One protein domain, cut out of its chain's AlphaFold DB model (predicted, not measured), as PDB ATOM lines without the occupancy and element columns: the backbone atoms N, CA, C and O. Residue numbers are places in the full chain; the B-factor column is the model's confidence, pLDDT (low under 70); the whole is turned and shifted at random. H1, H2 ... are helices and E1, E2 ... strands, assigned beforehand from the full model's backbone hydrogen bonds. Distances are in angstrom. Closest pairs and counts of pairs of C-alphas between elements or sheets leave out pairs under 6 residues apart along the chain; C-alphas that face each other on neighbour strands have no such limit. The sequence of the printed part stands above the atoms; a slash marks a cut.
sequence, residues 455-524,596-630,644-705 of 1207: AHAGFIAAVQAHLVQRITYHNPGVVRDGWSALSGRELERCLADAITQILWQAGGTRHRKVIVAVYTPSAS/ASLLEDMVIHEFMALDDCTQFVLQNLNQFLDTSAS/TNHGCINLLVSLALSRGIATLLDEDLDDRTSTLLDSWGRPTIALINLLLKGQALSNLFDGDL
ATOM      1  N   ALA A 455     -38.129  30.882 -27.895       65.44
ATOM      2  CA  ALA A 455     -36.962  31.351 -28.641       65.44
ATOM      3  C   ALA A 455     -37.049  32.819 -29.080       65.44
ATOM      4  O   ALA A 455     -36.027  33.455 -29.256       65.44
ATOM      5  N   HIS A 456     -38.241  33.394 -29.212       80.94
ATOM      6  CA  HIS A 456     -38.424  34.764 -29.705       80.94
ATOM      7  C   HIS A 456     -38.620  35.809 -28.584       80.94
ATOM      8  O   HIS A 456     -38.715  37.005 -28.862       80.94
ATOM      9  N   ALA A 457     -38.653  35.395 -27.311       87.25
ATOM     10  CA  ALA A 457     -39.031  36.263 -26.191       87.25
ATOM     11  C   ALA A 457     -38.061  37.439 -25.941       87.25
ATOM     12  O   ALA A 457     -38.511  38.560 -25.707       87.25
ATOM     13  N   GLY A 458     -36.742  37.225 -26.041       87.94
ATOM     14  CA  GLY A 458     -35.750  38.300 -25.875       87.94
ATOM     15  C   GLY A 458     -35.829  39.365 -26.978       87.94
ATOM     16  O   GLY A 458     -35.730  40.560 -26.707       87.94
ATOM     17  N   PHE A 459     -36.106  38.932 -28.212       90.38
ATOM     18  CA  PHE A 459     -36.330  39.812 -29.360       90.38
ATOM     19  C   PHE A 459     -37.619  40.638 -29.189       90.38
ATOM     20  O   PHE A 459     -37.592  41.851 -29.394       90.38
ATOM     21  N   ILE A 460     -38.719  40.017 -28.723       91.12
ATOM     22  CA  ILE A 460     -39.943  40.742 -28.322       91.12
ATOM     23  C   ILE A 460     -39.606  41.825 -27.305       91.12
ATOM     24  O   ILE A 460     -39.978  42.977 -27.512       91.12
ATOM     25  N   ALA A 461     -38.924  41.464 -26.216       93.12
ATOM     26  CA  ALA A 461     -38.682  42.370 -25.101       93.12
ATOM     27  C   ALA A 461     -37.908  43.625 -25.536       93.12
ATOM     28  O   ALA A 461     -38.275  44.729 -25.140       93.12
ATOM     29  N   ALA A 462     -36.903  43.485 -26.408       94.06
ATOM     30  CA  ALA A 462     -36.125  44.620 -26.902       94.06
ATOM     31  C   ALA A 462     -36.915  45.548 -27.851       94.06
ATOM     32  O   ALA A 462     -36.795  46.773 -27.757       94.06
ATOM     33  N   VAL A 463     -37.769  44.990 -28.721       95.00
ATOM     34  CA  VAL A 463     -38.664  45.781 -29.591       95.00
ATOM     35  C   VAL A 463     -39.783  46.440 -28.775       95.00
ATOM     36  O   VAL A 463     -40.094  47.611 -28.991       95.00
ATOM     37  N   GLN A 464     -40.354  45.736 -27.793       94.62
ATOM     38  CA  GLN A 464     -41.354  46.283 -26.871       94.62
ATOM     39  C   GLN A 464     -40.781  47.397 -25.991       94.62
ATOM     40  O   GLN A 464     -41.450  48.412 -25.816       94.62
ATOM     41  N   ALA A 465     -39.554  47.256 -25.480       95.69
ATOM     42  CA  ALA A 465     -38.889  48.294 -24.695       95.69
ATOM     43  C   ALA A 465     -38.737  49.594 -25.501       95.69
ATOM     44  O   ALA A 465     -39.132  50.659 -25.028       95.69
ATOM     45  N   HIS A 466     -38.264  49.503 -26.748       96.25
ATOM     46  CA  HIS A 466     -38.182  50.652 -27.654       96.25
ATOM     47  C   HIS A 466     -39.556  51.223 -28.029       96.25
ATOM     48  O   HIS A 466     -39.728  52.440 -28.049       96.25
ATOM     49  N   LEU A 467     -40.560  50.376 -28.275       96.25
ATOM     50  CA  LEU A 467     -41.922  50.825 -28.568       96.25
ATOM     51  C   LEU A 467     -42.533  51.596 -27.387       96.25
ATOM     52  O   LEU A 467     -43.087  52.678 -27.579       96.25
ATOM     53  N   VAL A 468     -42.381  51.083 -26.163       95.56
ATOM     54  CA  VAL A 468     -42.793  51.781 -24.937       95.56
ATOM     55  C   VAL A 468     -42.015  53.087 -24.785       95.56
ATOM     56  O   VAL A 468     -42.645  54.116 -24.575       95.56
ATOM     57  N   GLN A 469     -40.692  53.090 -24.987       95.25
ATOM     58  CA  GLN A 469     -39.859  54.299 -24.928       95.25
ATOM     59  C   GLN A 469     -40.326  55.381 -25.923       95.25
ATOM     60  O   GLN A 469     -40.428  56.556 -25.561       95.25
ATOM     61  N   ARG A 470     -40.658  55.012 -27.168       95.38
ATOM     62  CA  ARG A 470     -41.213  55.950 -28.160       95.38
ATOM     63  C   ARG A 470     -42.584  56.479 -27.729       95.38
ATOM     64  O   ARG A 470     -42.800  57.691 -27.777       95.38
ATOM     65  N   ILE A 471     -43.481  55.614 -27.248       95.12
ATOM     66  CA  ILE A 471     -44.806  56.019 -26.749       95.12
ATOM     67  C   ILE A 471     -44.676  56.978 -25.553       95.12
ATOM     68  O   ILE A 471     -45.336  58.015 -25.540       95.12
ATOM     69  N   THR A 472     -43.812  56.684 -24.573       94.31
ATOM     70  CA  THR A 472     -43.700  57.482 -23.342       94.31
ATOM     71  C   THR A 472     -42.966  58.804 -23.531       94.31
ATOM     72  O   THR A 472     -43.384  59.808 -22.958       94.31
ATOM     73  N   TYR A 473     -41.879  58.827 -24.313       93.50
ATOM     74  CA  TYR A 473     -40.997  59.996 -24.396       93.50
ATOM     75  C   TYR A 473     -41.188  60.858 -25.649       93.50
ATOM     76  O   TYR A 473     -40.897  62.048 -25.586       93.50
ATOM     77  N   HIS A 474     -41.653  60.310 -26.780       89.38
ATOM     78  CA  HIS A 474     -41.873  61.110 -28.001       89.38
ATOM     79  C   HIS A 474     -43.320  61.593 -28.162       89.38
ATOM     80  O   HIS A 474     -43.541  62.604 -28.823       89.38
ATOM     81  N   ASN A 475     -44.294  60.948 -27.510       85.62
ATOM     82  CA  ASN A 475     -45.701  61.361 -27.535       85.62
ATOM     83  C   ASN A 475     -46.266  61.621 -26.118       85.62
ATOM     84  O   ASN A 475     -47.248  60.995 -25.718       85.62
ATOM     85  N   PRO A 476     -45.707  62.572 -25.339       84.38
ATOM     86  CA  PRO A 476     -46.091  62.796 -23.938       84.38
ATOM     87  C   PRO A 476     -47.559  63.218 -23.730       84.38
ATOM     88  O   PRO A 476     -48.077  63.082 -22.622       84.38
ATOM     89  N   GLY A 477     -48.249  63.706 -24.769       86.00
ATOM     90  CA  GLY A 477     -49.703  63.923 -24.735       86.00
ATOM     91  C   GLY A 477     -50.489  62.609 -24.657       86.00
ATOM     92  O   GLY A 477     -51.325  62.442 -23.775       86.00
ATOM     93  N   VAL A 478     -50.136  61.631 -25.495       81.31
ATOM     94  CA  VAL A 478     -50.787  60.308 -25.573       81.31
ATOM     95  C   VAL A 478     -50.694  59.534 -24.253       81.31
ATOM     96  O   VAL A 478     -51.598  58.778 -23.905       81.31
ATOM     97  N   VAL A 479     -49.621  59.737 -23.483       83.69
ATOM     98  CA  VAL A 479     -49.472  59.132 -22.150       83.69
ATOM     99  C   VAL A 479     -50.552  59.632 -21.183       83.69
ATOM    100  O   VAL A 479     -51.047  58.848 -20.378       83.69
ATOM    101  N   ARG A 480     -50.942  60.913 -21.272       80.69
ATOM    102  CA  ARG A 480     -51.936  61.544 -20.382       80.69
ATOM    103  C   ARG A 480     -53.359  61.078 -20.669       80.69
ATOM    104  O   ARG A 480     -54.098  60.803 -19.731       80.69
ATOM    105  N   ASP A 481     -53.704  60.929 -21.945       86.06
ATOM    106  CA  ASP A 481     -55.025  60.452 -22.383       86.06
ATOM    107  C   ASP A 481     -55.171  58.917 -22.268       86.06
ATOM    108  O   ASP A 481     -56.201  58.332 -22.619       86.06
ATOM    109  N   GLY A 482     -54.125  58.255 -21.760       87.38
ATOM    110  CA  GLY A 482     -53.987  56.811 -21.679       87.38
ATOM    111  C   GLY A 482     -53.652  56.192 -23.035       87.38
ATOM    112  O   GLY A 482     -54.171  56.578 -24.080       87.38
ATOM    113  N   TRP A 483     -52.836  55.136 -23.035       85.38
ATOM    114  CA  TRP A 483     -52.385  54.460 -24.264       85.38
ATOM    115  C   TRP A 483     -53.545  53.874 -25.113       85.38
ATOM    116  O   TRP A 483     -53.346  53.458 -26.251       85.38
ATOM    117  N   SER A 484     -54.778  53.847 -24.590       85.75
ATOM    118  CA  SER A 484     -56.017  53.531 -25.319       85.75
ATOM    119  C   SER A 484     -56.454  54.605 -26.324       85.75
ATOM    120  O   SER A 484     -57.307  54.318 -27.170       85.75
ATOM    121  N   ALA A 485     -55.891  55.814 -26.234       90.00
ATOM    122  CA  ALA A 485     -56.077  56.894 -27.195       90.00
ATOM    123  C   ALA A 485     -55.382  56.610 -28.541       90.00
ATOM    124  O   ALA A 485     -55.898  57.036 -29.571       90.00
ATOM    125  N   LEU A 486     -54.285  55.833 -28.544       93.12
ATOM    126  CA  LEU A 486     -53.522  55.488 -29.751       93.12
ATOM    127  C   LEU A 486     -54.417  54.903 -30.854       93.12
ATOM    128  O   LEU A 486     -55.047  53.843 -30.700       93.12
ATOM    129  N   SER A 487     -54.419  55.580 -32.000       94.56
ATOM    130  CA  SER A 487     -54.889  55.021 -33.261       94.56
ATOM    131  C   SER A 487     -53.901  53.979 -33.797       94.56
ATOM    132  O   SER A 487     -52.725  53.956 -33.426       94.56
ATOM    133  N   GLY A 488     -54.370  53.118 -34.709       93.38
ATOM    134  CA  GLY A 488     -53.505  52.128 -35.364       93.38
ATOM    135  C   GLY A 488     -52.302  52.775 -36.053       93.38
ATOM    136  O   GLY A 488     -51.182  52.337 -35.838       93.38
ATOM    137  N   ARG A 489     -52.511  53.898 -36.755       94.25
ATOM    138  CA  ARG A 489     -51.460  54.623 -37.491       94.25
ATOM    139  C   ARG A 489     -50.396  55.254 -36.598       94.25
ATOM    140  O   ARG A 489     -49.226  55.264 -36.961       94.25
ATOM    141  N   GLU A 490     -50.778  55.792 -35.442       94.44
ATOM    142  CA  GLU A 490     -49.804  56.323 -34.478       94.44
ATOM    143  C   GLU A 490     -48.968  55.197 -33.873       94.44
ATOM    144  O   GLU A 490     -47.775  55.374 -33.643       94.44
ATOM    145  N   LEU A 491     -49.574  54.028 -33.660       94.69
ATOM    146  CA  LEU A 491     -48.907  52.861 -33.101       94.69
ATOM    147  C   LEU A 491     -48.015  52.136 -34.132       94.69
ATOM    148  O   LEU A 491     -46.889  51.775 -33.804       94.69
ATOM    149  N   GLU A 492     -48.458  52.025 -35.388       95.50
ATOM    150  CA  GLU A 492     -47.648  51.636 -36.556       95.50
ATOM    151  C   GLU A 492     -46.432  52.564 -36.703       95.50
ATOM    152  O   GLU A 492     -45.304  52.094 -36.850       95.50
ATOM    153  N   ARG A 493     -46.637  53.885 -36.586       96.12
ATOM    154  CA  ARG A 493     -45.553  54.872 -36.628       96.12
ATOM    155  C   ARG A 493     -44.597  54.737 -35.443       96.12
ATOM    156  O   ARG A 493     -43.396  54.686 -35.670       96.12
ATOM    157  N   CYS A 494     -45.094  54.600 -34.211       96.25
ATOM    158  CA  CYS A 494     -44.241  54.370 -33.038       96.25
ATOM    159  C   CYS A 494     -43.428  53.070 -33.159       96.25
ATOM    160  O   CYS A 494     -42.302  53.014 -32.667       96.25
ATOM    161  N   LEU A 495     -43.964  52.039 -33.824       96.62
ATOM    162  CA  LEU A 495     -43.248  50.794 -34.098       96.62
ATOM    163  C   LEU A 495     -42.198  50.956 -35.206       96.62
ATOM    164  O   LEU A 495     -41.082  50.470 -35.042       96.62
ATOM    165  N   ALA A 496     -42.499  51.690 -36.280       97.25
ATOM    166  CA  ALA A 496     -41.503  52.055 -37.287       97.25
ATOM    167  C   ALA A 496     -40.372  52.912 -36.687       97.25
ATOM    168  O   ALA A 496     -39.201  52.657 -36.952       97.25
ATOM    169  N   ASP A 497     -40.705  53.867 -35.814       96.94
ATOM    170  CA  ASP A 497     -39.747  54.691 -35.072       96.94
ATOM    171  C   ASP A 497     -38.922  53.876 -34.060       96.94
ATOM    172  O   ASP A 497     -37.766  54.220 -33.804       96.94
ATOM    173  N   ALA A 498     -39.475  52.803 -33.484       97.06
ATOM    174  CA  ALA A 498     -38.764  51.882 -32.595       97.06
ATOM    175  C   ALA A 498     -37.796  50.970 -33.369       97.06
ATOM    176  O   ALA A 498     -36.616  50.903 -33.030       97.06
ATOM    177  N   ILE A 499     -38.261  50.334 -34.450       97.38
ATOM    178  CA  ILE A 499     -37.438  49.512 -35.353       97.38
ATOM    179  C   ILE A 499     -36.297  50.347 -35.952       97.38
ATOM    180  O   ILE A 499     -35.140  49.929 -35.930       97.38
ATOM    181  N   THR A 500     -36.593  51.563 -36.412       97.19
ATOM    182  CA  THR A 500     -35.578  52.494 -36.917       97.19
ATOM    183  C   THR A 500     -34.598  52.924 -35.828       97.19
ATOM    184  O   THR A 500     -33.411  53.033 -36.111       97.19
ATOM    185  N   GLN A 501     -35.032  53.123 -34.575       96.50
ATOM    186  CA  GLN A 501     -34.111  53.445 -33.475       96.50
ATOM    187  C   GLN A 501     -33.141  52.296 -33.187       96.50
ATOM    188  O   GLN A 501     -31.954  52.547 -33.000       96.50
ATOM    189  N   ILE A 502     -33.633  51.055 -33.198       97.06
ATOM    190  CA  ILE A 502     -32.840  49.831 -33.024       97.06
ATOM    191  C   ILE A 502     -31.775  49.716 -34.129       97.06
ATOM    192  O   ILE A 502     -30.591  49.539 -33.845       97.06
ATOM    193  N   LEU A 503     -32.170  49.905 -35.391       97.25
ATOM    194  CA  LEU A 503     -31.248  49.888 -36.531       97.25
ATOM    195  C   LEU A 503     -30.246  51.057 -36.504       97.25
ATOM    196  O   LEU A 503     -29.074  50.877 -36.829       97.25
ATOM    197  N   TRP A 504     -30.679  52.240 -36.059       96.50
ATOM    198  CA  TRP A 504     -29.827  53.424 -35.920       96.50
ATOM    199  C   TRP A 504     -28.828  53.319 -34.762       96.50
ATOM    200  O   TRP A 504     -27.708  53.811 -34.876       96.50
ATOM    201  N   GLN A 505     -29.189  52.642 -33.669       95.50
ATOM    202  CA  GLN A 505     -28.236  52.271 -32.623       95.50
ATOM    203  C   GLN A 505     -27.202  51.278 -33.155       95.50
ATOM    204  O   GLN A 505     -26.014  51.492 -32.941       95.50
ATOM    205  N   ALA A 506     -27.629  50.245 -33.891       96.44
ATOM    206  CA  ALA A 506     -26.724  49.246 -34.462       96.44
ATOM    207  C   ALA A 506     -25.718  49.838 -35.466       96.44
ATOM    208  O   ALA A 506     -24.570  49.410 -35.476       96.44
ATOM    209  N   GLY A 507     -26.086  50.864 -36.245       95.56
ATOM    210  CA  GLY A 507     -25.124  51.640 -37.052       95.56
ATOM    211  C   GLY A 507     -24.000  52.296 -36.230       95.56
ATOM    212  O   GLY A 507     -22.889  52.521 -36.716       95.56
ATOM    213  N   GLY A 508     -24.260  52.546 -34.946       90.75
ATOM    214  CA  GLY A 508     -23.329  53.151 -34.007       90.75
ATOM    215  C   GLY A 508     -23.102  54.643 -34.255       90.75
ATOM    216  O   GLY A 508     -23.408  55.213 -35.299       90.75
ATOM    217  N   THR A 509     -22.494  55.320 -33.282       77.00
ATOM    218  CA  THR A 509     -22.182  56.758 -33.401       77.00
ATOM    219  C   THR A 509     -21.088  57.057 -34.433       77.00
ATOM    220  O   THR A 509     -21.020  58.175 -34.947       77.00
ATOM    221  N   ARG A 510     -20.245  56.062 -34.756       75.50
ATOM    222  CA  ARG A 510     -19.149  56.164 -35.735       75.50
ATOM    223  C   ARG A 510     -19.647  56.209 -37.182       75.50
ATOM    224  O   ARG A 510     -19.075  56.938 -37.991       75.50
ATOM    225  N   HIS A 511     -20.709  55.471 -37.507       67.31
ATOM    226  CA  HIS A 511     -21.258  55.400 -38.857       67.31
ATOM    227  C   HIS A 511     -22.690  55.936 -38.850       67.31
ATOM    228  O   HIS A 511     -23.633  55.250 -38.479       67.31
ATOM    229  N   ARG A 512     -22.870  57.181 -39.314       82.50
ATOM    230  CA  ARG A 512     -24.193  57.800 -39.540       82.50
ATOM    231  C   ARG A 512     -24.899  57.200 -40.767       82.50
ATOM    232  O   ARG A 512     -25.306  57.933 -41.664       82.50
ATOM    233  N   LYS A 513     -24.941  55.874 -40.842       94.62
ATOM    234  CA  LYS A 513     -25.399  55.076 -41.971       94.62
ATOM    235  C   LYS A 513     -26.096  53.834 -41.428       94.62
ATOM    236  O   LYS A 513     -25.452  52.977 -40.835       94.62
ATOM    237  N   VAL A 514     -27.394  53.740 -41.671       97.19
ATOM    238  CA  VAL A 514     -28.188  52.533 -41.430       97.19
ATOM    239  C   VAL A 514     -28.336  51.773 -42.737       97.19
ATOM    240  O   VAL A 514     -28.492  52.385 -43.795       97.19
ATOM    241  N   ILE A 515     -28.299  50.446 -42.664       97.44
ATOM    242  CA  ILE A 515     -28.547  49.562 -43.798       97.44
ATOM    243  C   ILE A 515     -29.799  48.734 -43.499       97.44
ATOM    244  O   ILE A 515     -29.812  47.912 -42.586       97.44
ATOM    245  N   VAL A 516     -30.855  48.946 -44.287       97.75
ATOM    246  CA  VAL A 516     -32.114  48.201 -44.186       97.75
ATOM    247  C   VAL A 516     -32.199  47.232 -45.358       97.75
ATOM    248  O   VAL A 516     -32.260  47.646 -46.516       97.75
ATOM    249  N   ALA A 517     -32.195  45.939 -45.058       96.94
ATOM    250  CA  ALA A 517     -32.315  44.865 -46.029       96.94
ATOM    251  C   ALA A 517     -33.743  44.304 -46.002       96.94
ATOM    252  O   ALA A 517     -34.230  43.849 -44.964       96.94
ATOM    253  N   VAL A 518     -34.414  44.341 -47.152       95.62
ATOM    254  CA  VAL A 518     -35.825  43.975 -47.305       95.62
ATOM    255  C   VAL A 518     -35.949  42.912 -48.390       95.62
ATOM    256  O   VAL A 518     -35.530  43.126 -49.525       95.62
ATOM    257  N   TYR A 519     -36.515  41.756 -48.044       92.75
ATOM    258  CA  TYR A 519     -36.784  40.683 -49.001       92.75
ATOM    259  C   TYR A 519     -37.889  41.087 -49.987       92.75
ATOM    260  O   TYR A 519     -39.064  41.106 -49.626       92.75
ATOM    261  N   THR A 520     -37.530  41.378 -51.239       87.75
ATOM    262  CA  THR A 520     -38.511  41.612 -52.305       87.75
ATOM    263  C   THR A 520     -38.579  40.363 -53.184       87.75
ATOM    264  O   THR A 520     -37.649  40.147 -53.959       87.75
ATOM    265  N   PRO A 521     -39.643  39.538 -53.108       79.94
ATOM    266  CA  PRO A 521     -39.709  38.302 -53.881       79.94
ATOM    267  C   PRO A 521     -39.626  38.610 -55.376       79.94
ATOM    268  O   PRO A 521     -40.488  39.301 -55.929       79.94
ATOM    269  N   SER A 522     -38.591  38.094 -56.034       76.75
ATOM    270  CA  SER A 522     -38.342  38.361 -57.445       76.75
ATOM    271  C   SER A 522     -39.517  37.879 -58.294       76.75
ATOM    272  O   SER A 522     -39.998  36.751 -58.154       76.75
ATOM    273  N   ALA A 523     -39.990  38.720 -59.221       65.19
ATOM    274  CA  ALA A 523     -41.155  38.406 -60.057       65.19
ATOM    275  C   ALA A 523     -40.980  37.095 -60.857       65.19
ATOM    276  O   ALA A 523     -41.957  36.405 -61.154       65.19
ATOM    277  N   SER A 524     -39.730  36.709 -61.136       64.56
ATOM    278  CA  SER A 524     -39.332  35.430 -61.734       64.56
ATOM    279  C   SER A 524     -39.759  34.206 -60.906       64.56
ATOM    280  O   SER A 524     -40.172  33.186 -61.470       64.56
ATOM    281  N   ALA A 596     -28.645  31.330 -49.478       79.44
ATOM    282  CA  ALA A 596     -28.153  32.081 -50.635       79.44
ATOM    283  C   ALA A 596     -29.307  32.668 -51.463       79.44
ATOM    284  O   ALA A 596     -29.405  33.884 -51.582       79.44
ATOM    285  N   SER A 597     -30.255  31.838 -51.913       82.44
ATOM    286  CA  SER A 597     -31.420  32.302 -52.688       82.44
ATOM    287  C   SER A 597     -32.321  33.295 -51.939       82.44
ATOM    288  O   SER A 597     -32.995  34.096 -52.574       82.44
ATOM    289  N   LEU A 598     -32.343  33.269 -50.599       82.00
ATOM    290  CA  LEU A 598     -33.049  34.291 -49.820       82.00
ATOM    291  C   LEU A 598     -32.286  35.618 -49.789       82.00
ATOM    292  O   LEU A 598     -32.917  36.661 -49.917       82.00
ATOM    293  N   LEU A 599     -30.957  35.585 -49.646       85.00
ATOM    294  CA  LEU A 599     -30.097  36.775 -49.662       85.00
ATOM    295  C   LEU A 599     -29.986  37.407 -51.062       85.00
ATOM    296  O   LEU A 599     -29.866  38.624 -51.164       85.00
ATOM    297  N   GLU A 600     -30.060  36.610 -52.129       88.88
ATOM    298  CA  GLU A 600     -30.059  37.076 -53.525       88.88
ATOM    299  C   GLU A 600     -31.292  37.936 -53.875       88.88
ATOM    300  O   GLU A 600     -31.166  38.870 -54.669       88.88
ATOM    301  N   ASP A 601     -32.442  37.665 -53.243       90.56
ATOM    302  CA  ASP A 601     -33.711  38.406 -53.382       90.56
ATOM    303  C   ASP A 601     -33.869  39.553 -52.343       90.56
ATOM    304  O   ASP A 601     -34.887  40.254 -52.326       90.56
ATOM    305  N   MET A 602     -32.879  39.792 -51.467       93.62
ATOM    306  CA  MET A 602     -32.900  40.941 -50.546       93.62
ATOM    307  C   MET A 602     -32.395  42.219 -51.219       93.62
ATOM    308  O   MET A 602     -31.234  42.320 -51.619       93.62
ATOM    309  N   VAL A 603     -33.237  43.251 -51.252       95.81
ATOM    310  CA  VAL A 603     -32.825  44.598 -51.658       95.81
ATOM    311  C   VAL A 603     -32.285  45.341 -50.442       95.81
ATOM    312  O   VAL A 603     -32.935  45.445 -49.400       95.81
ATOM    313  N   ILE A 604     -31.066  45.854 -50.588       96.56
ATOM    314  CA  ILE A 604     -30.330  46.570 -49.550       96.56
ATOM    315  C   ILE A 604     -30.471  48.075 -49.802       96.56
ATOM    316  O   ILE A 604     -30.083  48.573 -50.858       96.56
ATOM    317  N   HIS A 605     -31.012  48.793 -48.820       97.56
ATOM    318  CA  HIS A 605     -31.179  50.245 -48.830       97.56
ATOM    319  C   HIS A 605     -30.295  50.895 -47.762       97.56
ATOM    320  O   HIS A 605     -30.151  50.361 -46.663       97.56
ATOM    321  N   GLU A 606     -29.728  52.062 -48.064       97.06
ATOM    322  CA  GLU A 606     -28.820  52.785 -47.166       97.06
ATOM    323  C   GLU A 606     -29.399  54.156 -46.793       97.06
ATOM    324  O   GLU A 606     -29.815  54.912 -47.670       97.06
ATOM    325  N   PHE A 607     -29.394  54.496 -45.501       97.31
ATOM    326  CA  PHE A 607     -29.982  55.732 -44.978       97.31
ATOM    327  C   PHE A 607     -28.979  56.520 -44.142       97.31
ATOM    328  O   PHE A 607     -28.417  56.006 -43.176       97.31
ATOM    329  N   MET A 608     -28.802  57.796 -44.493       96.00
ATOM    330  CA  MET A 608     -27.923  58.743 -43.789       96.00
ATOM    331  C   MET A 608     -28.691  59.681 -42.837       96.00
ATOM    332  O   MET A 608     -28.086  60.539 -42.190       96.00
ATOM    333  N   ALA A 609     -30.017  59.530 -42.748       95.44
ATOM    334  CA  ALA A 609     -30.912  60.298 -41.886       95.44
ATOM    335  C   ALA A 609     -31.960  59.385 -41.230       95.44
ATOM    336  O   ALA A 609     -32.448  58.433 -41.846       95.44
ATOM    337  N   LEU A 610     -32.304  59.687 -39.975       95.12
ATOM    338  CA  LEU A 610     -33.229  58.889 -39.167       95.12
ATOM    339  C   LEU A 610     -34.653  58.917 -39.744       95.12
ATOM    340  O   LEU A 610     -35.282  57.872 -39.865       95.12
ATOM    341  N   ASP A 611     -35.137  60.097 -40.142       96.38
ATOM    342  CA  ASP A 611     -36.507  60.289 -40.632       96.38
ATOM    343  C   ASP A 611     -36.770  59.567 -41.963       96.38
ATOM    344  O   ASP A 611     -37.856  59.020 -42.163       96.38
ATOM    345  N   ASP A 612     -35.774  59.515 -42.855       97.12
ATOM    346  CA  ASP A 612     -35.854  58.776 -44.121       97.12
ATOM    347  C   ASP A 612     -35.937  57.264 -43.865       97.12
ATOM    348  O   ASP A 612     -36.756  56.568 -44.469       97.12
ATOM    349  N   CYS A 613     -35.143  56.764 -42.909       97.50
ATOM    350  CA  CYS A 613     -35.207  55.375 -42.464       97.50
ATOM    351  C   CYS A 613     -36.564  55.059 -41.809       97.50
ATOM    352  O   CYS A 613     -37.180  54.055 -42.159       97.50
ATOM    353  N   THR A 614     -37.091  55.937 -40.943       97.06
ATOM    354  CA  THR A 614     -38.442  55.802 -40.363       97.06
ATOM    355  C   THR A 614     -39.506  55.742 -41.453       97.06
ATOM    356  O   THR A 614     -40.378  54.878 -41.398       97.06
ATOM    357  N   GLN A 615     -39.448  56.613 -42.465       97.25
ATOM    358  CA  GLN A 615     -40.418  56.599 -43.561       97.25
ATOM    359  C   GLN A 615     -40.325  55.315 -44.391       97.25
ATOM    360  O   GLN A 615     -41.360  54.733 -44.714       97.25
ATOM    361  N   PHE A 616     -39.118  54.835 -44.690       97.56
ATOM    362  CA  PHE A 616     -38.920  53.585 -45.420       97.56
ATOM    363  C   PHE A 616     -39.386  52.355 -44.626       97.56
ATOM    364  O   PHE A 616     -40.086  51.500 -45.174       97.56
ATOM    365  N   VAL A 617     -39.055  52.276 -43.333       97.06
ATOM    366  CA  VAL A 617     -39.516  51.211 -42.428       97.06
ATOM    367  C   VAL A 617     -41.033  51.269 -42.246       97.06
ATOM    368  O   VAL A 617     -41.661  50.220 -42.225       97.06
ATOM    369  N   LEU A 618     -41.649  52.455 -42.191       96.88
ATOM    370  CA  LEU A 618     -43.106  52.610 -42.108       96.88
ATOM    371  C   LEU A 618     -43.813  52.169 -43.402       96.88
ATOM    372  O   LEU A 618     -44.830  51.482 -43.342       96.88
ATOM    373  N   GLN A 619     -43.267  52.511 -44.572       96.25
ATOM    374  CA  GLN A 619     -43.784  52.053 -45.872       96.25
ATOM    375  C   GLN A 619     -43.670  50.531 -46.036       96.25
ATOM    376  O   GLN A 619     -44.565  49.897 -46.591       96.25
ATOM    377  N   ASN A 620     -42.591  49.941 -45.518       95.75
ATOM    378  CA  ASN A 620     -42.321  48.505 -45.576       95.75
ATOM    379  C   ASN A 620     -42.675  47.773 -44.276       95.75
ATOM    380  O   ASN A 620     -42.252  46.633 -44.097       95.75
ATOM    381  N   LEU A 621     -43.461  48.380 -43.378       95.12
ATOM    382  CA  LEU A 621     -43.685  47.844 -42.031       95.12
ATOM    383  C   LEU A 621     -44.329  46.458 -42.083       95.12
ATOM    384  O   LEU A 621     -43.941  45.567 -41.335       95.12
ATOM    385  N   ASN A 622     -45.219  46.244 -43.056       92.56
ATOM    386  CA  ASN A 622     -45.809  44.942 -43.358       92.56
ATOM    387  C   ASN A 622     -44.760  43.854 -43.631       92.56
ATOM    388  O   ASN A 622     -45.002  42.719 -43.269       92.56
ATOM    389  N   GLN A 623     -43.589  44.174 -44.194       90.88
ATOM    390  CA  GLN A 623     -42.512  43.206 -44.465       90.88
ATOM    391  C   GLN A 623     -41.678  42.855 -43.216       90.88
ATOM    392  O   GLN A 623     -40.954  41.858 -43.214       90.88
ATOM    393  N   PHE A 624     -41.786  43.654 -42.150       89.62
ATOM    394  CA  PHE A 624     -41.280  43.342 -40.807       89.62
ATOM    395  C   PHE A 624     -42.362  42.693 -39.923       89.62
ATOM    396  O   PHE A 624     -42.035  41.899 -39.046       89.62
ATOM    397  N   LEU A 625     -43.636  42.990 -40.202       86.25
ATOM    398  CA  LEU A 625     -44.848  42.451 -39.575       86.25
ATOM    399  C   LEU A 625     -45.456  41.243 -40.314       86.25
ATOM    400  O   LEU A 625     -46.589  40.871 -40.005       86.25
ATOM    401  N   ASP A 626     -44.795  40.651 -41.322       75.44
ATOM    402  CA  ASP A 626     -45.449  39.610 -42.131       75.44
ATOM    403  C   ASP A 626     -45.468  38.264 -41.403       75.44
ATOM    404  O   ASP A 626     -44.699  37.336 -41.664       75.44
ATOM    405  N   THR A 627     -46.390  38.177 -40.453       54.91
ATOM    406  CA  THR A 627     -46.850  36.946 -39.836       54.91
ATOM    407  C   THR A 627     -48.211  36.613 -40.415       54.91
ATOM    408  O   THR A 627     -49.179  36.376 -39.687       54.91
ATOM    409  N   SER A 628     -48.312  36.577 -41.745       47.66
ATOM    410  CA  SER A 628     -49.518  36.143 -42.451       47.66
ATOM    411  C   SER A 628     -49.818  34.645 -42.277       47.66
ATOM    412  O   SER A 628     -50.429  34.019 -43.138       47.66
ATOM    413  N   ALA A 629     -49.568  34.082 -41.093       46.91
ATOM    414  CA  ALA A 629     -50.386  33.043 -40.474       46.91
ATOM    415  C   ALA A 629     -51.834  33.542 -40.231       46.91
ATOM    416  O   ALA A 629     -52.375  33.463 -39.128       46.91
ATOM    417  N   SER A 630     -52.484  34.059 -41.283       41.44
ATOM    418  CA  SER A 630     -53.908  34.366 -41.291       41.44
ATOM    419  C   SER A 630     -54.649  33.076 -40.971       41.44
ATOM    420  O   SER A 630     -54.522  32.095 -41.708       41.44
ATOM    421  N   THR A 644     -43.388  32.127 -45.135       60.75
ATOM    422  CA  THR A 644     -42.127  32.296 -44.426       60.75
ATOM    423  C   THR A 644     -42.115  33.674 -43.771       60.75
ATOM    424  O   THR A 644     -42.062  34.689 -44.460       60.75
ATOM    425  N   ASN A 645     -42.169  33.716 -42.435       70.94
ATOM    426  CA  ASN A 645     -42.149  34.960 -41.656       70.94
ATOM    427  C   ASN A 645     -40.766  35.639 -41.765       70.94
ATOM    428  O   ASN A 645     -39.917  35.510 -40.880       70.94
ATOM    429  N   HIS A 646     -40.515  36.340 -42.872       84.75
ATOM    430  CA  HIS A 646     -39.217  36.950 -43.169       84.75
ATOM    431  C   HIS A 646     -38.888  38.159 -42.286       84.75
ATOM    432  O   HIS A 646     -37.720  38.514 -42.201       84.75
ATOM    433  N   GLY A 647     -39.856  38.764 -41.587       89.38
ATOM    434  CA  GLY A 647     -39.652  40.016 -40.843       89.38
ATOM    435  C   GLY A 647     -38.508  39.994 -39.824       89.38
ATOM    436  O   GLY A 647     -37.714  40.932 -39.763       89.38
ATOM    437  N   CYS A 648     -38.338  38.887 -39.094       89.75
ATOM    438  CA  CYS A 648     -37.190  38.708 -38.198       89.75
ATOM    439  C   CYS A 648     -35.867  38.551 -38.957       89.75
ATOM    440  O   CYS A 648     -34.844  39.054 -38.507       89.75
ATOM    441  N   ILE A 649     -35.877  37.891 -40.118       92.00
ATOM    442  CA  ILE A 649     -34.691  37.711 -40.969       92.00
ATOM    443  C   ILE A 649     -34.271  39.063 -41.557       92.00
ATOM    444  O   ILE A 649     -33.114  39.452 -41.434       92.00
ATOM    445  N   ASN A 650     -35.236  39.815 -42.098       94.25
ATOM    446  CA  ASN A 650     -35.069  41.179 -42.593       94.25
ATOM    447  C   ASN A 650     -34.439  42.072 -41.513       94.25
ATOM    448  O   ASN A 650     -33.449  42.751 -41.784       94.25
ATOM    449  N   LEU A 651     -34.942  42.031 -40.269       95.56
ATOM    450  CA  LEU A 651     -34.374  42.835 -39.182       95.56
ATOM    451  C   LEU A 651     -32.970  42.367 -38.764       95.56
ATOM    452  O   LEU A 651     -32.093  43.206 -38.601       95.56
ATOM    453  N   LEU A 652     -32.727  41.059 -38.627       95.38
ATOM    454  CA  LEU A 652     -31.414  40.522 -38.240       95.38
ATOM    455  C   LEU A 652     -30.327  40.817 -39.283       95.38
ATOM    456  O   LEU A 652     -29.218  41.203 -38.917       95.38
ATOM    457  N   VAL A 653     -30.648  40.698 -40.574       96.00
ATOM    458  CA  VAL A 653     -29.730  41.071 -41.661       96.00
ATOM    459  C   VAL A 653     -29.519  42.589 -41.686       96.00
ATOM    460  O   VAL A 653     -28.379  43.034 -41.785       96.00
ATOM    461  N   SER A 654     -30.573  43.393 -41.502       96.94
ATOM    462  CA  SER A 654     -30.454  44.858 -41.393       96.94
ATOM    463  C   SER A 654     -29.564  45.287 -40.216       96.94
ATOM    464  O   SER A 654     -28.734  46.180 -40.363       96.94
ATOM    465  N   LEU A 655     -29.679  44.627 -39.059       96.88
ATOM    466  CA  LEU A 655     -28.836  44.858 -37.880       96.88
ATOM    467  C   LEU A 655     -27.364  44.538 -38.156       96.88
ATOM    468  O   LEU A 655     -26.502  45.389 -37.943       96.88
ATOM    469  N   ALA A 656     -27.079  43.335 -38.666       96.44
ATOM    470  CA  ALA A 656     -25.715  42.889 -38.947       96.44
ATOM    471  C   ALA A 656     -25.034  43.722 -40.048       96.44
ATOM    472  O   ALA A 656     -23.836  43.996 -39.968       96.44
ATOM    473  N   LEU A 657     -25.791  44.169 -41.057       96.56
ATOM    474  CA  LEU A 657     -25.284  45.082 -42.081       96.56
ATOM    475  C   LEU A 657     -25.093  46.505 -41.542       96.56
ATOM    476  O   LEU A 657     -24.071  47.110 -41.850       96.56
ATOM    477  N   SER A 658     -26.009  47.019 -40.712       96.69
ATOM    478  CA  SER A 658     -25.882  48.357 -40.105       96.69
ATOM    479  C   SER A 658     -24.665  48.452 -39.185       96.69
ATOM    480  O   SER A 658     -23.869  49.374 -39.340       96.69
ATOM    481  N   ARG A 659     -24.460  47.474 -38.289       95.94
ATOM    482  CA  ARG A 659     -23.254  47.401 -37.438       95.94
ATOM    483  C   ARG A 659     -21.980  47.161 -38.250       95.94
ATOM    484  O   ARG A 659     -20.899  47.605 -37.859       95.94
ATOM    485  N   GLY A 660     -22.120  46.496 -39.394       96.25
ATOM    486  CA  GLY A 660     -21.032  46.031 -40.239       96.25
ATOM    487  C   GLY A 660     -20.511  44.684 -39.746       96.25
ATOM    488  O   GLY A 660     -20.126  44.540 -38.590       96.25
ATOM    489  N   ILE A 661     -20.471  43.692 -40.640       95.69
ATOM    490  CA  ILE A 661     -20.130  42.300 -40.294       95.69
ATOM    491  C   ILE A 661     -18.722  42.192 -39.685       95.69
ATOM    492  O   ILE A 661     -18.534  41.437 -38.738       95.69
ATOM    493  N   ALA A 662     -17.754  42.973 -40.177       95.31
ATOM    494  CA  ALA A 662     -16.414  43.027 -39.591       95.31
ATOM    495  C   ALA A 662     -16.449  43.575 -38.155       95.31
ATOM    496  O   ALA A 662     -15.965  42.919 -37.246       95.31
ATOM    497  N   THR A 663     -17.097  44.720 -37.926       95.38
ATOM    498  CA  THR A 663     -17.270  45.317 -36.592       95.38
ATOM    499  C   THR A 663     -17.955  44.361 -35.615       95.38
ATOM    500  O   THR A 663     -17.563  44.260 -34.459       95.38
ATOM    501  N   LEU A 664     -18.971  43.637 -36.084       95.94
ATOM    502  CA  LEU A 664     -19.731  42.699 -35.265       95.94
ATOM    503  C   LEU A 664     -18.914  41.446 -34.896       95.94
ATOM    504  O   LEU A 664     -19.091  40.916 -33.806       95.94
ATOM    505  N   LEU A 665     -18.010  40.994 -35.770       95.56
ATOM    506  CA  LEU A 665     -17.117  39.853 -35.522       95.56
ATOM    507  C   LEU A 665     -15.804  40.225 -34.805       95.56
ATOM    508  O   LEU A 665     -15.175  39.335 -34.240       95.56
ATOM    509  N   ASP A 666     -15.382  41.495 -34.854       95.12
ATOM    510  CA  ASP A 666     -14.053  41.939 -34.394       95.12
ATOM    511  C   ASP A 666     -14.083  42.939 -33.216       95.12
ATOM    512  O   ASP A 666     -13.077  43.060 -32.521       95.12
ATOM    513  N   GLU A 667     -15.185  43.672 -32.990       94.94
ATOM    514  CA  GLU A 667     -15.350  44.586 -31.836       94.94
ATOM    515  C   GLU A 667     -16.423  44.140 -30.832       94.94
ATOM    516  O   GLU A 667     -16.310  44.467 -29.653       94.94
ATOM    517  N   ASP A 668     -17.495  43.482 -31.291       95.75
ATOM    518  CA  ASP A 668     -18.665  43.202 -30.447       95.75
ATOM    519  C   ASP A 668     -18.708  41.778 -29.879       95.75
ATOM    520  O   ASP A 668     -19.126  41.603 -28.740       95.75
ATOM    521  N   LEU A 669     -18.361  40.760 -30.671       95.94
ATOM    522  CA  LEU A 669     -18.436  39.360 -30.255       95.94
ATOM    523  C   LEU A 669     -17.093  38.889 -29.688       95.94
ATOM    524  O   LEU A 669     -16.092  38.895 -30.401       95.94
ATOM    525  N   ASP A 670     -17.100  38.413 -28.439       93.81
ATOM    526  CA  ASP A 670     -15.922  37.935 -27.694       93.81
ATOM    527  C   ASP A 670     -15.086  36.888 -28.468       93.81
ATOM    528  O   ASP A 670     -13.868  36.804 -28.319       93.81
ATOM    529  N   ASP A 671     -15.750  36.085 -29.306       93.31
ATOM    530  CA  ASP A 671     -15.132  35.176 -30.269       93.31
ATOM    531  C   ASP A 671     -15.874  35.250 -31.614       93.31
ATOM    532  O   ASP A 671     -17.104  35.173 -31.672       93.31
ATOM    533  N   ARG A 672     -15.110  35.288 -32.709       93.75
ATOM    534  CA  ARG A 672     -15.581  35.155 -34.096       93.75
ATOM    535  C   ARG A 672     -16.349  33.857 -34.370       93.75
ATOM    536  O   ARG A 672     -17.082  33.805 -35.356       93.75
ATOM    537  N   THR A 673     -16.172  32.804 -33.563       93.31
ATOM    538  CA  THR A 673     -16.981  31.573 -33.675       93.31
ATOM    539  C   THR A 673     -18.313  31.640 -32.924       93.31
ATOM    540  O   THR A 673     -19.189  30.806 -33.168       93.31
ATOM    541  N   SER A 674     -18.502  32.636 -32.051       93.31
ATOM    542  CA  SER A 674     -19.764  32.841 -31.343       93.31
ATOM    543  C   SER A 674     -20.863  33.353 -32.282       93.31
ATOM    544  O   SER A 674     -20.611  33.968 -33.319       93.31
ATOM    545  N   THR A 675     -22.118  33.060 -31.940       94.19
ATOM    546  CA  THR A 675     -23.264  33.288 -32.823       94.19
ATOM    547  C   THR A 675     -24.334  34.154 -32.155       94.19
ATOM    548  O   THR A 675     -24.677  33.980 -30.986       94.19
ATOM    549  N   LEU A 676     -24.929  35.074 -32.925       95.31
ATOM    550  CA  LEU A 676     -26.058  35.912 -32.477       95.31
ATOM    551  C   LEU A 676     -27.299  35.087 -32.086       95.31
ATOM    552  O   LEU A 676     -28.153  35.551 -31.331       95.31
ATOM    553  N   LEU A 677     -27.399  33.861 -32.600       94.50
ATOM    554  CA  LEU A 677     -28.401  32.871 -32.223       94.50
ATOM    555  C   LEU A 677     -27.699  31.637 -31.655       94.50
ATOM    556  O   LEU A 677     -26.695  31.199 -32.213       94.50
ATOM    557  N   ASP A 678     -28.217  31.068 -30.573       92.19
ATOM    558  CA  ASP A 678     -27.687  29.839 -29.984       92.19
ATOM    559  C   ASP A 678     -27.979  28.598 -30.855       92.19
ATOM    560  O   ASP A 678     -28.679  28.656 -31.870       92.19
ATOM    561  N   SER A 679     -27.467  27.433 -30.446       90.44
ATOM    562  CA  SER A 679     -27.675  26.163 -31.165       90.44
ATOM    563  C   SER A 679     -29.138  25.681 -31.233       90.44
ATOM    564  O   SER A 679     -29.434  24.725 -31.948       90.44
ATOM    565  N   TRP A 680     -30.057  26.337 -30.518       90.31
ATOM    566  CA  TRP A 680     -31.506  26.116 -30.557       90.31
ATOM    567  C   TRP A 680     -32.254  27.264 -31.265       90.31
ATOM    568  O   TRP A 680     -33.488  27.297 -31.251       90.31
ATOM    569  N   GLY A 681     -31.522  28.194 -31.889       87.38
ATOM    570  CA  GLY A 681     -32.034  29.347 -32.626       87.38
ATOM    571  C   GLY A 681     -32.464  30.533 -31.758       87.38
ATOM    572  O   GLY A 681     -33.015  31.484 -32.299       87.38
ATOM    573  N   ARG A 682     -32.260  30.514 -30.436       91.00
ATOM    574  CA  ARG A 682     -32.686  31.602 -29.532       91.00
ATOM    575  C   ARG A 682     -31.683  32.763 -29.591       91.00
ATOM    576  O   ARG A 682     -30.501  32.499 -29.788       91.00
ATOM    577  N   PRO A 683     -32.087  34.030 -29.387       94.06
ATOM    578  CA  PRO A 683     -31.158  35.147 -29.327       94.06
ATOM    579  C   PRO A 683     -30.213  34.970 -28.141       94.06
ATOM    580  O   PRO A 683     -30.656  34.783 -27.005       94.06
ATOM    581  N   THR A 684     -28.912  35.052 -28.405       95.62
ATOM    582  CA  THR A 684     -27.911  35.145 -27.342       95.62
ATOM    583  C   THR A 684     -27.983  36.516 -26.667       95.62
ATOM    584  O   THR A 684     -28.587  37.457 -27.193       95.62
ATOM    585  N   ILE A 685     -27.358  36.652 -25.494       94.62
ATOM    586  CA  ILE A 685     -27.280  37.938 -24.778       94.62
ATOM    587  C   ILE A 685     -26.626  39.006 -25.673       94.62
ATOM    588  O   ILE A 685     -27.125  40.124 -25.736       94.62
ATOM    589  N   ALA A 686     -25.628  38.616 -26.474       96.19
ATOM    590  CA  ALA A 686     -25.056  39.412 -27.559       96.19
ATOM    591  C   ALA A 686     -26.122  40.020 -28.493       96.19
ATOM    592  O   ALA A 686     -26.173  41.234 -28.668       96.19
ATOM    593  N   LEU A 687     -27.040  39.224 -29.051       96.38
ATOM    594  CA  LEU A 687     -28.101  39.759 -29.915       96.38
ATOM    595  C   LEU A 687     -29.113  40.632 -29.151       96.38
ATOM    596  O   LEU A 687     -29.615  41.612 -29.701       96.38
ATOM    597  N   ILE A 688     -29.406  40.323 -27.887       95.88
ATOM    598  CA  ILE A 688     -30.273  41.171 -27.054       95.88
ATOM    599  C   ILE A 688     -29.604  42.535 -26.803       95.88
ATOM    600  O   ILE A 688     -30.260  43.567 -26.931       95.88
ATOM    601  N   ASN A 689     -28.295  42.568 -26.552       95.62
ATOM    602  CA  ASN A 689     -27.522  43.802 -26.398       95.62
ATOM    603  C   ASN A 689     -27.382  44.569 -27.723       95.62
ATOM    604  O   ASN A 689     -27.527  45.793 -27.734       95.62
ATOM    605  N   LEU A 690     -27.246  43.879 -28.861       96.38
ATOM    606  CA  LEU A 690     -27.288  44.503 -30.188       96.38
ATOM    607  C   LEU A 690     -28.625  45.225 -30.426       96.38
ATOM    608  O   LEU A 690     -28.633  46.337 -30.945       96.38
ATOM    609  N   LEU A 691     -29.741  44.630 -29.989       96.38
ATOM    610  CA  LEU A 691     -31.081  45.225 -30.065       96.38
ATOM    611  C   LEU A 691     -31.334  46.351 -29.041       96.38
ATOM    612  O   LEU A 691     -32.195  47.191 -29.287       96.38
ATOM    613  N   LEU A 692     -30.649  46.354 -27.890       95.25
ATOM    614  CA  LEU A 692     -30.879  47.301 -26.781       95.25
ATOM    615  C   LEU A 692     -29.869  48.457 -26.691       95.25
ATOM    616  O   LEU A 692     -30.130  49.437 -25.990       95.25
ATOM    617  N   LYS A 693     -28.695  48.310 -27.311       94.62
ATOM    618  CA  LYS A 693     -27.561  49.245 -27.217       94.62
ATOM    619  C   LYS A 693     -26.881  49.513 -28.562       94.62
ATOM    620  O   LYS A 693     -26.119  50.470 -28.662       94.62
ATOM    621  N   GLY A 694     -27.115  48.674 -29.575       95.88
ATOM    622  CA  GLY A 694     -26.401  48.739 -30.850       95.88
ATOM    623  C   GLY A 694     -25.025  48.068 -30.860       95.88
ATOM    624  O   GLY A 694     -24.259  48.314 -31.785       95.88
ATOM    625  N   GLN A 695     -24.700  47.233 -29.865       95.69
ATOM    626  CA  GLN A 695     -23.444  46.472 -29.798       95.69
ATOM    627  C   GLN A 695     -23.705  45.039 -29.332       95.69
ATOM    628  O   GLN A 695     -24.365  44.841 -28.312       95.69
ATOM    629  N   ALA A 696     -23.173  44.042 -30.041       96.19
ATOM    630  CA  ALA A 696     -23.405  42.623 -29.761       96.19
ATOM    631  C   ALA A 696     -22.544  42.017 -28.625       96.19
ATOM    632  O   ALA A 696     -22.223  40.835 -28.665       96.19
ATOM    633  N   LEU A 697     -22.198  42.806 -27.604       94.81
ATOM    634  CA  LEU A 697     -21.371  42.380 -26.464       94.81
ATOM    635  C   LEU A 697     -22.061  41.288 -25.634       94.81
ATOM    636  O   LEU A 697     -23.242  41.428 -25.299       94.81
ATOM    637  N   SER A 698     -21.340  40.231 -25.240       90.31
ATOM    638  CA  SER A 698     -21.913  39.170 -24.393       90.31
ATOM    639  C   SER A 698     -22.152  39.649 -22.949       90.31
ATOM    640  O   SER A 698     -23.235  39.452 -22.396       90.31
ATOM    641  N   ASN A 699     -21.167  40.353 -22.379       86.56
ATOM    642  CA  ASN A 699     -21.080  40.742 -20.971       86.56
ATOM    643  C   ASN A 699     -21.229  42.263 -20.799       86.56
ATOM    644  O   ASN A 699     -20.292  42.967 -20.424       86.56
ATOM    645  N   LEU A 700     -22.418  42.793 -21.096       78.25
ATOM    646  CA  LEU A 700     -22.703  44.222 -20.951       78.25
ATOM    647  C   LEU A 700     -23.161  44.581 -19.523       78.25
ATOM    648  O   LEU A 700     -24.358  44.621 -19.240       78.25
ATOM    649  N   PHE A 701     -22.211  44.906 -18.645       61.38
ATOM    650  CA  PHE A 701     -22.495  45.431 -17.306       61.38
ATOM    651  C   PHE A 701     -22.681  46.958 -17.338       61.38
ATOM    652  O   PHE A 701     -21.718  47.717 -17.434       61.38
ATOM    653  N   ASP A 702     -23.948  47.386 -17.298       56.50
ATOM    654  CA  ASP A 702     -24.490  48.759 -17.201       56.50
ATOM    655  C   ASP A 702     -24.062  49.810 -18.254       56.50
ATOM    656  O   ASP A 702     -24.812  50.752 -18.518       56.50
ATOM    657  N   GLY A 703     -22.966  49.595 -18.985       52.84
ATOM    658  CA  GLY A 703     -22.511  50.416 -20.116       52.84
ATOM    659  C   GLY A 703     -21.296  51.304 -19.835       52.84
ATOM    660  O   GLY A 703     -20.765  51.875 -20.784       52.84
ATOM    661  N   ASP A 704     -20.835  51.383 -18.584       54.09
ATOM    662  CA  ASP A 704     -19.604  52.101 -18.205       54.09
ATOM    663  C   ASP A 704     -18.396  51.167 -17.984       54.09
ATOM    664  O   ASP A 704     -17.259  51.636 -17.977       54.09
ATOM    665  N   LEU A 705     -18.609  49.848 -17.862       44.47
ATOM    666  CA  LEU A 705     -17.547  48.843 -17.736       44.47
ATOM    667  C   LEU A 705     -17.585  47.843 -18.896       44.47
ATOM    668  O   LEU A 705     -18.321  46.855 -18.875       44.47
TER     669      LEU A 705
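What this domain is: This is residues 455 to 524, 596 to 630 and 644 to 705 of the 1207 residues of the protein "DUF4205 domain-containing protein" of Caulochytrium protostelioides (UniProt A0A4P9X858). A short two-stranded ribbon, E1 and E2, packs through E1 on helix H7 at one side of a body of crossed helices, with the long helix H3 in its middle. H5 and H7 pack on H3 on the side toward the ribbon, while H1 and H9, side by side, pack on it on the opposite side; H2 lies far out beyond one end of H1, and H4 lies by one end of the ribbon. The printed part has 167 residues with nine named helices and two named strands, in the order H1 H2 H3 E1 H4 E2 H5 H6 H7 H8 H9; the sheet's order is E1 - E2, antiparallel, and the class is mostly helix. The whole is compact, with a radius of gyration of the C-alphas of 16.2 A, and spans 51 by 49 by 33 A.

Where its parts are: Strand E1, residues 514 to 519, is 16.5 A long from first to last C-alpha, and E2, residues 602 to 607, is 16.1 A. H3, residues 488 to 507, is the longest helix at 28.4 A and runs from C-alpha 488 at (-53.505, 52.128, -35.364) to C-alpha 507 at (-25.124, 51.640, -37.052). H1, residues 457 to 474, is 25.1 A long and begins at C-alpha 457, (-39.031, 36.263, -26.191). H7, residues 647 to 659, is 18.3 A, and H5, residues 610 to 619, is 14.3 A. H9, residues 685 to 693, is 11.6 A long and ends at C-alpha 693, (-27.561, 49.245, -27.217). H8, residues 661 to 668, is 10.0 A. The short helices are H2, residues 476 to 480, H4, residues 596 to 600, and H6, residues 621 to 624.

How they stand to each other: E1 and E2 are antiparallel neighbours at 157 degrees; N 516 and O 605, and N 605 and O 516, are each 2.9 A apart, within hydrogen-bond range. The closest C-alphas of E1 and H7 are those of Val 516 and Ser 654, 4.7 A apart. E2 and H7 are near each other, with 12 pairs of C-alphas within 10 A. Residues 654 to 659 of H7 touch residues 503 to 507 of H3, closest at the C-alphas of Gly 507 and Ser 658, 4.5 A, the same way at a steep tilt of 37 degrees, only just beyond shallow. H3 is the hub, touching four helices. H5 touches it at a steep tilt of 51 degrees, opposite ways, closest at the C-alphas of Ala 496 and Leu 618, 5.1 A. H1 touches it at a steep tilt of 69 degrees, only just short of about perpendicular, with the C-alphas of His 466 and Ala 498 5.1 A apart. H9 touches H3, closest at the C-alphas of Ile 502 and Leu 691, 5.8 A. H1 and H9 touch at a shallow tilt of 10 degrees, the same way, closest at the C-alphas of Ala 462 and Leu 692, 5.9 A. H2 and H1 touch only at the corner, at the C-alphas of Thr 472 and Val 479, 6.1 A. H6 touches H7, with the C-alphas of Phe 624 and Gly 647 3.7 A apart. H8 is close to but not clearly touching H7, at the C-alphas of Ala 656 and Leu 664, 7.0 A. H4 touches no helix; the closest C-alphas of H4 and E1 are those of Leu 598 and Tyr 519, 7.4 A. Every O i to N i+4 pair is within hydrogen-bond range in H1, H3, H4, H5, H7 and H9, against 3 of 4 in H8 and 0 of 1 in H2, where 1 of 2 O i to N i+3 pairs is; H6 is too short for an O i to N i+4 pair.

The domain as a whole: The two C-alphas farthest apart are those of Ser 524 and Leu 705, 50.9 A. Residues 525 to 595 are not printed, with 16.1 A between C-alphas 524 and 596, nor are residues 631 to 643, with 12.4 A between C-alphas 630 and 644. The link from H8 to H9, residues 669 to 684, is long. The mean pLDDT of the printed part is 89.5; 14 residues are under 70, among them 627 to 630 and 701 to 705.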